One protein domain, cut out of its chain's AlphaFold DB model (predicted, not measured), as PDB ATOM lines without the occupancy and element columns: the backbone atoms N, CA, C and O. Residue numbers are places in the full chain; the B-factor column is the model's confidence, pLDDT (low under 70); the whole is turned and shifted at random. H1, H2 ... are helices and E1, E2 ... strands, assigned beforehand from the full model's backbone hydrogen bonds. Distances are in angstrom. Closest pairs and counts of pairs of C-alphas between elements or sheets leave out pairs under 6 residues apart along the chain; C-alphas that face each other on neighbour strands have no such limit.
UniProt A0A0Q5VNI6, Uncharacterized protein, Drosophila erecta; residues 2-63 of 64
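This is residues 2 to 63 of the 64 residues of an uncharacterized protein of Drosophila erecta (UniProt A0A0Q5VNI6). A small head, made of a three-stranded sheet, E1, E3 and E2, with the short helix H2 over one face and the other face bare, has one long helix, H1, sticking out from it as an arm. H1 and Thr 22 after it stand free, and this arm makes most of the length. The printed part has 62 residues with two named helices and three named strands, in the order H1, E1, H2, E2, E3; the sheet order is E1, E3, E2, antiparallel, and the class is mixed, helices and strands. The whole is extended, with a radius of gyration of the C-alphas of 18.3 A and spans of 61 by 18 by 14 A, while the head without the arm is compact.

The inner strand of the sheet is E3, residues 58 to 62. Its neighbour E2, residues 50 to 53, is an edge strand and antiparallel to it at 153 degrees; N 60 and O 52 are within hydrogen-bond range at 2.9 A, as are N 62 and O 50 at 2.9 A. E2 and E3 form a hairpin. The other edge strand, E1, residues 27 to 29, is antiparallel to E3 at 157 degrees, with N 59 and O 28 within hydrogen-bond range at 2.8 A. H2, residues 38 to 45, is on the sheet at a height over the sheet of 7.1 A. It lies over E3 and runs slantwise to the strands, at 39 degrees to E3 on the local plane. The closest C-alphas of H2 and E2 are those of Thr 40 and Gly 51, 4.3 A apart; those of H2 and E3 are Cys 43 and Cys 61, 5.3 A apart. E1, H2 and E2 form a split strand-helix-strand unit, two strands that run the same way with a helix between them along the chain and E3 between them in the sheet; its crossover is right-handed. H1, residues 2 to 21, is not on the sheet and is apart from H2, E2 and E3. Each O i to N i+4 pair is within hydrogen-bond range in H2, and 14 of 16 are in H1.

E3 measures 13.0 A from first to last C-alpha and ends at C-alpha 62 (236.753, 326.063, 296.023). E2 measures 10.6 A, H2 10.5 A and E1 6.9 A. H1 measures 30.1 A, from C-alpha 2 at (232.312, 284.476, 280.726) to C-alpha 21 at (234.283, 312.384, 291.738).

The C-alphas of Asp 2 and Gln 35 are the two farthest apart, at 60.6 A. The printed part has no cut. The links H1 to E1, H2 to E2 and E2 to E3 are tight, E1 to H2 is short, and no link is long. The mean pLDDT of the printed part is 85.3; residue 2 and residues 17 to 23 are under 70.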
ATOM      1  N   ASP A   2     231.536 283.890 279.621       69.62
ATOM      2  CA  ASP A   2     232.312 284.476 280.726       69.62
ATOM      3  C   ASP A   2     232.821 285.901 280.454       69.62
ATOM      4  O   ASP A   2     232.789 286.751 281.341       69.62
ATOM      5  N   TYR A   3     233.192 286.213 279.205       75.25
ATOM      6  CA  TYR A   3     233.700 287.542 278.828       75.25
ATOM      7  C   TYR A   3     232.649 288.651 279.000       75.25
ATOM      8  O   TYR A   3     232.953 289.746 279.460       75.25
ATOM      9  N   GLN A   4     231.383 288.341 278.710       81.69
ATOM     10  CA  GLN A   4     230.269 289.275 278.888       81.69
ATOM     11  C   GLN A   4     230.057 289.637 280.365       81.69
ATOM     12  O   GLN A   4     229.797 290.796 280.685       81.69
ATOM     13  N   ARG A   5     230.208 288.664 281.274       82.56
ATOM     14  CA  ARG A   5     230.130 288.904 282.723       82.56
ATOM     15  C   ARG A   5     231.320 289.725 283.216       82.56
ATOM     16  O   ARG A   5     231.133 290.603 284.048       82.56
ATOM     17  N   LEU A   6     232.510 289.487 282.662       84.12
ATOM     18  CA  LEU A   6     233.706 290.266 282.978       84.12
ATOM     19  C   LEU A   6     233.558 291.734 282.553       84.12
ATOM     20  O   LEU A   6     233.809 292.627 283.356       84.12
ATOM     21  N   CYS A   7     233.080 291.996 281.332       85.94
ATOM     22  CA  CYS A   7     232.813 293.359 280.866       85.94
ATOM     23  C   CYS A   7     231.782 294.074 281.748       85.94
ATOM     24  O   CYS A   7     231.988 295.229 282.110       85.94
ATOM     25  N   LEU A   8     230.705 293.382 282.135       85.12
ATOM     26  CA  LEU A   8     229.694 293.923 283.047       85.12
ATOM     27  C   LEU A   8     230.292 294.318 284.402       85.12
ATOM     28  O   LEU A   8     229.992 295.401 284.895       85.12
ATOM     29  N   LEU A   9     231.161 293.483 284.979       84.31
ATOM     30  CA  LEU A   9     231.830 293.782 286.248       84.31
ATOM     31  C   LEU A   9     232.767 294.991 286.139       84.31
ATOM     32  O   LEU A   9     232.754 295.846 287.020       84.31
ATOM     33  N   ILE A  10     233.537 295.094 285.052       85.69
ATOM     34  CA  ILE A  10     234.439 296.232 284.817       85.69
ATOM     35  C   ILE A  10     233.638 297.534 284.701       85.69
ATOM     36  O   ILE A  10     233.963 298.514 285.367       85.69
ATOM     37  N   VAL A  11     232.553 297.534 283.920       84.62
ATOM     38  CA  VAL A  11     231.673 298.707 283.780       84.62
ATOM     39  C   VAL A  11     231.052 299.092 285.122       84.62
ATOM     40  O   VAL A  11     230.991 300.278 285.437       84.62
ATOM     41  N   LEU A  12     230.646 298.114 285.937       80.94
ATOM     42  CA  LEU A  12     230.068 298.367 287.257       80.94
ATOM     43  C   LEU A  12     231.074 299.049 288.199       80.94
ATOM     44  O   LEU A  12     230.729 300.024 288.860       80.94
ATOM     45  N   VAL A  13     232.325 298.577 288.226       80.88
ATOM     46  CA  VAL A  13     233.402 299.167 289.040       80.88
ATOM     47  C   VAL A  13     233.740 300.584 288.572       80.88
ATOM     48  O   VAL A  13     233.900 301.479 289.400       80.88
ATOM     49  N   CYS A  14     233.797 300.817 287.258       78.00
ATOM     50  CA  CYS A  14     234.025 302.152 286.701       78.00
ATOM     51  C   CYS A  14     232.884 303.124 287.035       78.00
ATOM     52  O   CYS A  14     233.155 304.281 287.347       78.00
ATOM     53  N   LEU A  15     231.626 302.662 287.004       72.44
ATOM     54  CA  LEU A  15     230.482 303.477 287.413       72.44
ATOM     55  C   LEU A  15     230.611 303.873 288.886       72.44
ATOM     56  O   LEU A  15     230.565 305.062 289.187       72.44
ATOM     57  N   VAL A  16     230.870 302.899 289.770       70.38
ATOM     58  CA  VAL A  16     231.016 303.136 291.217       70.38
ATOM     59  C   VAL A  16     232.141 304.125 291.526       70.38
ATOM     60  O   VAL A  16     231.965 305.020 292.351       70.38
ATOM     61  N   GLY A  17     233.270 304.019 290.820       64.62
ATOM     62  CA  GLY A  17     234.381 304.963 290.945       64.62
ATOM     63  C   GLY A  17     234.045 306.383 290.476       64.62
ATOM     64  O   GLY A  17     234.560 307.340 291.046       64.62
ATOM     65  N   ALA A  18     233.153 306.548 289.493       60.72
ATOM     66  CA  ALA A  18     232.754 307.864 288.994       60.72
ATOM     67  C   ALA A  18     231.910 308.665 290.004       60.72
ATOM     68  O   ALA A  18     231.928 309.894 289.979       60.72
ATOM     69  N   HIS A  19     231.201 307.996 290.919       58.41
ATOM     70  CA  HIS A  19     230.402 308.663 291.957       58.41
ATOM     71  C   HIS A  19     231.267 309.312 293.047       58.41
ATOM     72  O   HIS A  19     230.817 310.230 293.717       58.41
ATOM     73  N   ALA A  20     232.517 308.869 293.218       56.06
ATOM     74  CA  ALA A  20     233.453 309.477 294.164       56.06
ATOM     75  C   ALA A  20     234.055 310.803 293.654       56.06
ATOM     76  O   ALA A  20     234.806 311.448 294.376       56.06
ATOM     77  N   ILE A  21     233.746 311.192 292.412       57.06
ATOM     78  CA  ILE A  21     234.283 312.384 291.738       57.06
ATOM     79  C   ILE A  21     233.238 313.509 291.662       57.06
ATOM     80  O   ILE A  21     233.518 314.582 291.129       57.06
ATOM     81  N   THR A  22     232.019 313.300 292.177       55.31
ATOM     82  CA  THR A  22     231.087 314.409 292.411       55.31
ATOM     83  C   THR A  22     231.553 315.152 293.655       55.31
ATOM     84  O   THR A  22     231.109 314.893 294.768       55.31
ATOM     85  N   ASP A  23     232.541 316.009 293.411       61.06
ATOM     86  CA  ASP A  23     233.318 316.834 294.327       61.06
ATOM     87  C   ASP A  23     232.423 317.877 295.020       61.06
ATOM     88  O   ASP A  23     232.423 319.065 294.695       61.06
ATOM     89  N   GLU A  24     231.577 317.438 295.953       71.38
ATOM     90  CA  GLU A  24     230.976 318.359 296.914       71.38
ATOM     91  C   GLU A  24     232.061 318.784 297.903       71.38
ATOM     92  O   GLU A  24     232.341 318.133 298.909       71.38
ATOM     93  N   MET A  25     232.747 319.871 297.555       79.94
ATOM     94  CA  MET A  25     233.850 320.372 298.357       79.94
ATOM     95  C   MET A  25     233.358 320.716 299.775       79.94
ATOM     96  O   MET A  25     232.357 321.430 299.920       79.94
ATOM     97  N   PRO A  26     234.030 320.240 300.841       85.94
ATOM     98  CA  PRO A  26     233.520 320.379 302.196       85.94
ATOM     99  C   PRO A  26     233.425 321.843 302.632       85.94
ATOM    100  O   PRO A  26     234.239 322.688 302.263       85.94
ATOM    101  N   THR A  27     232.449 322.134 303.492       91.50
ATOM    102  CA  THR A  27     232.360 323.415 304.204       91.50
ATOM    103  C   THR A  27     232.770 323.246 305.659       91.50
ATOM    104  O   THR A  27     232.397 322.259 306.295       91.50
ATOM    105  N   PHE A  28     233.470 324.230 306.220       92.88
ATOM    106  CA  PHE A  28     233.928 324.192 307.610       92.88
ATOM    107  C   PHE A  28     233.283 325.305 308.439       92.88
ATOM    108  O   PHE A  28     233.304 326.475 308.061       92.88
ATOM    109  N   GLN A  29     232.736 324.952 309.601       93.56
ATOM    110  CA  GLN A  29     232.233 325.913 310.586       93.56
ATOM    111  C   GLN A  29     233.327 326.283 311.595       93.56
ATOM    112  O   GLN A  29     234.234 325.492 311.851       93.56
ATOM    113  N   GLY A  30     233.252 327.484 312.174       90.94
ATOM    114  CA  GLY A  30     234.122 327.898 313.287       90.94
ATOM    115  C   GLY A  30     235.559 328.276 312.902       90.94
ATOM    116  O   GLY A  30     236.285 328.822 313.725       90.94
ATOM    117  N   VAL A  31     235.980 328.014 311.661       93.62
ATOM    118  CA  VAL A  31     237.339 328.331 311.181       93.62
ATOM    119  C   VAL A  31     237.523 329.809 310.841       93.62
ATOM    120  O   VAL A  31     238.640 330.308 310.893       93.62
ATOM    121  N   CYS A  32     236.439 330.520 310.528       92.75
ATOM    122  CA  CYS A  32     236.467 331.942 310.173       92.75
ATOM    123  C   CYS A  32     236.695 332.861 311.380       92.75
ATOM    124  O   CYS A  32     237.017 334.033 311.217       92.75
ATOM    125  N   GLN A  33     236.496 332.337 312.588       92.38
ATOM    126  CA  GLN A  33     236.694 333.021 313.861       92.38
ATOM    127  C   GLN A  33     238.118 332.827 314.401       92.38
ATOM    128  O   GLN A  33     238.504 333.489 315.363       92.38
ATOM    129  N   LEU A  34     238.892 331.913 313.806       92.62
ATOM    130  CA  LEU A  34     240.280 331.670 314.177       92.62
ATOM    131  C   LEU A  34     241.179 332.767 313.600       92.62
ATOM    132  O   LEU A  34     240.949 333.278 312.507       92.62
ATOM    133  N   GLN A  35     242.237 333.117 314.328       92.50
ATOM    134  CA  GLN A  35     243.214 334.091 313.857       92.50
ATOM    135  C   GLN A  35     244.080 333.486 312.740       92.50
ATOM    136  O   GLN A  35     244.753 332.480 312.959       92.50
ATOM    137  N   GLY A  36     244.093 334.126 311.568       90.19
ATOM    138  CA  GLY A  36     244.835 333.677 310.381       90.19
ATOM    139  C   GLY A  36     243.947 333.012 309.325       90.19
ATOM    140  O   GLY A  36     242.750 332.827 309.531       90.19
ATOM    141  N   ASP A  37     244.529 332.651 308.178       91.25
ATOM    142  CA  ASP A  37     243.793 332.059 307.051       91.25
ATOM    143  C   ASP A  37     243.619 330.536 307.189       91.25
ATOM    144  O   ASP A  37     244.086 329.728 306.385       91.25
ATOM    145  N   TRP A  38     242.927 330.132 308.254       94.75
ATOM    146  CA  TRP A  38     242.629 328.722 308.499       94.75
ATOM    147  C   TRP A  38     241.649 328.143 307.484       94.75
ATOM    148  O   TRP A  38     241.689 326.941 307.227       94.75
ATOM    149  N   CYS A  39     240.785 328.972 306.895       95.31
ATOM    150  CA  CYS A  39     239.829 328.530 305.888       95.31
ATOM    151  C   CYS A  39     240.553 327.964 304.660       95.31
ATOM    152  O   CYS A  39     240.343 326.798 304.321       95.31
ATOM    153  N   THR A  40     241.485 328.720 304.072       94.88
ATOM    154  CA  THR A  40     242.300 328.241 302.948       94.88
ATOM    155  C   THR A  40     243.101 326.998 303.314       94.88
ATOM    156  O   THR A  40     243.070 326.019 302.569       94.88
ATOM    157  N   THR A  41     243.759 326.981 304.480       95.25
ATOM    158  CA  THR A  41     244.544 325.816 304.919       95.25
ATOM    159  C   THR A  41     243.694 324.550 305.017       95.25
ATOM    160  O   THR A  41     244.109 323.490 304.548       95.25
ATOM    161  N   ARG A  42     242.487 324.627 305.599       94.62
ATOM    162  CA  ARG A  42     241.606 323.453 305.711       94.62
ATOM    163  C   ARG A  42     241.084 322.996 304.354       94.62
ATOM    164  O   ARG A  42     241.009 321.792 304.131       94.62
ATOM    165  N   CYS A  43     240.775 323.928 303.457       94.06
ATOM    166  CA  CYS A  43     240.350 323.593 302.102       94.06
ATOM    167  C   CYS A  43     241.455 322.890 301.312       94.06
ATOM    168  O   CYS A  43     241.190 321.868 300.692       94.06
ATOM    169  N   GLN A  44     242.700 323.358 301.407       94.00
ATOM    170  CA  GLN A  44     243.844 322.711 300.756       94.00
ATOM    171  C   GLN A  44     244.108 321.304 301.296       94.00
ATOM    172  O   GLN A  44     244.343 320.378 300.523       94.00
ATOM    173  N   LEU A  45     243.996 321.108 302.614       92.62
ATOM    174  CA  LEU A  45     244.103 319.780 303.232       92.62
ATOM    175  C   LEU A  45     242.985 318.824 302.796       92.62
ATOM    176  O   LEU A  45     243.194 317.615 302.779       92.62
ATOM    177  N   ALA A  46     241.811 319.358 302.457       91.06
ATOM    178  CA  ALA A  46     240.676 318.593 301.955       91.06
ATOM    179  C   ALA A  46     240.715 318.350 300.436       91.06
ATOM    180  O   ALA A  46     239.783 317.756 299.906       91.06
ATOM    181  N   GLY A  47     241.770 318.792 299.739       90.56
ATOM    182  CA  GLY A  47     241.910 318.625 298.290       90.56
ATOM    183  C   GLY A  47     241.311 319.757 297.449       90.56
ATOM    184  O   GLY A  47     241.210 319.614 296.237       90.56
ATOM    185  N   GLY A  48     240.941 320.886 298.056       90.31
ATOM    186  CA  GLY A  48     240.517 322.096 297.348       90.31
ATOM    187  C   GLY A  48     241.661 323.062 297.032       90.31
ATOM    188  O   GLY A  48     242.776 322.935 297.534       90.31
ATOM    189  N   ARG A  49     241.379 324.076 296.207       91.88
ATOM    190  CA  ARG A  49     242.349 325.122 295.833       91.88
ATOM    191  C   ARG A  49     242.608 326.096 296.984       91.88
ATOM    192  O   ARG A  49     243.753 326.393 297.326       91.88
ATOM    193  N   ASP A  50     241.523 326.614 297.548       94.50
ATOM    194  CA  ASP A  50     241.483 327.578 298.647       94.50
ATOM    195  C   ASP A  50     240.062 327.648 299.242       94.50
ATOM    196  O   ASP A  50     239.182 326.862 298.873       94.50
ATOM    197  N   GLY A  51     239.836 328.566 300.186       94.25
ATOM    198  CA  GLY A  51     238.538 328.754 300.826       94.25
ATOM    199  C   GLY A  51     238.224 330.212 301.117       94.25
ATOM    200  O   GLY A  51     239.116 331.045 301.251       94.25
ATOM    201  N   LEU A  52     236.932 330.527 301.221       94.69
ATOM    202  CA  LEU A  52     236.452 331.860 301.579       94.69
ATOM    203  C   LEU A  52     235.409 331.785 302.690       94.69
ATOM    204  O   LEU A  52     234.482 330.974 302.657       94.69
ATOM    205  N   CYS A  53     235.540 332.686 303.659       94.81
ATOM    206  CA  CYS A  53     234.555 332.871 304.714       94.81
ATOM    207  C   CYS A  53     233.366 333.691 304.212       94.81
ATOM    208  O   CYS A  53     233.530 334.793 303.687       94.81
ATOM    209  N   ASN A  54     232.155 333.169 304.394       92.69
ATOM    210  CA  ASN A  54     230.930 333.899 304.087       92.69
ATOM    211  C   ASN A  54     230.455 334.762 305.276       92.69
ATOM    212  O   ASN A  54     231.006 334.718 306.377       92.69
ATOM    213  N   LYS A  55     229.374 335.528 305.068       90.56
ATOM    214  CA  LYS A  55     228.808 336.443 306.078       90.56
ATOM    215  C   LYS A  55     228.273 335.755 307.342       90.56
ATOM    216  O   LYS A  55     228.098 336.433 308.346       90.56
ATOM    217  N   VAL A  56     228.006 334.446 307.303       92.38
ATOM    218  CA  VAL A  56     227.539 333.668 308.467       92.38
ATOM    219  C   VAL A  56     228.678 332.911 309.164       92.38
ATOM    220  O   VAL A  56     228.425 332.108 310.056       92.38
ATOM    221  N   GLY A  57     229.937 333.159 308.781       90.94
ATOM    222  CA  GLY A  57     231.109 332.533 309.402       90.94
ATOM    223  C   GLY A  57     231.338 331.077 308.986       90.94
ATOM    224  O   GLY A  57     231.989 330.330 309.718       90.94
ATOM    225  N   LEU A  58     230.801 330.667 307.833       94.25
ATOM    226  CA  LEU A  58     231.076 329.376 307.207       94.25
ATOM    227  C   LEU A  58     232.207 329.538 306.188       94.25
ATOM    228  O   LEU A  58     232.158 330.431 305.339       94.25
ATOM    229  N   CYS A  59     233.195 328.655 306.249       95.50
ATOM    230  CA  CYS A  59     234.233 328.535 305.238       95.50
ATOM    231  C   CYS A  59     233.742 327.647 304.097       95.50
ATOM    232  O   CYS A  59     233.356 326.499 304.322       95.50
ATOM    233  N   ILE A  60     233.755 328.199 302.888       94.19
ATOM    234  CA  ILE A  60     233.344 327.535 301.654       94.19
ATOM    235  C   ILE A  60     234.597 327.288 300.822       94.19
ATOM    236  O   ILE A  60     235.284 328.238 300.440       94.19
ATOM    237  N   CYS A  61     234.890 326.023 300.550       94.06
ATOM    238  CA  CYS A  61     236.053 325.624 299.773       94.06
ATOM    239  C   CYS A  61     235.782 325.690 298.267       94.06
ATOM    240  O   CYS A  61     234.674 325.406 297.811       94.06
ATOM    241  N   ARG A  62     236.806 326.056 297.490       90.62
ATOM    242  CA  ARG A  62     236.753 326.063 296.023       90.62
ATOM    243  C   ARG A  62     237.483 324.849 295.433       90.62
ATOM    244  O   ARG A  62     238.559 324.509 295.931       90.62
ATOM    245  N   PRO A  63     236.939 324.237 294.364       87.81
ATOM    246  CA  PRO A  63     237.596 323.165 293.617       87.81
ATOM    247  C   PRO A  63     238.924 323.574 292.991       87.81
ATOM    248  O   PRO A  63     239.173 324.760 292.747       87.81
TER     249      PRO A  63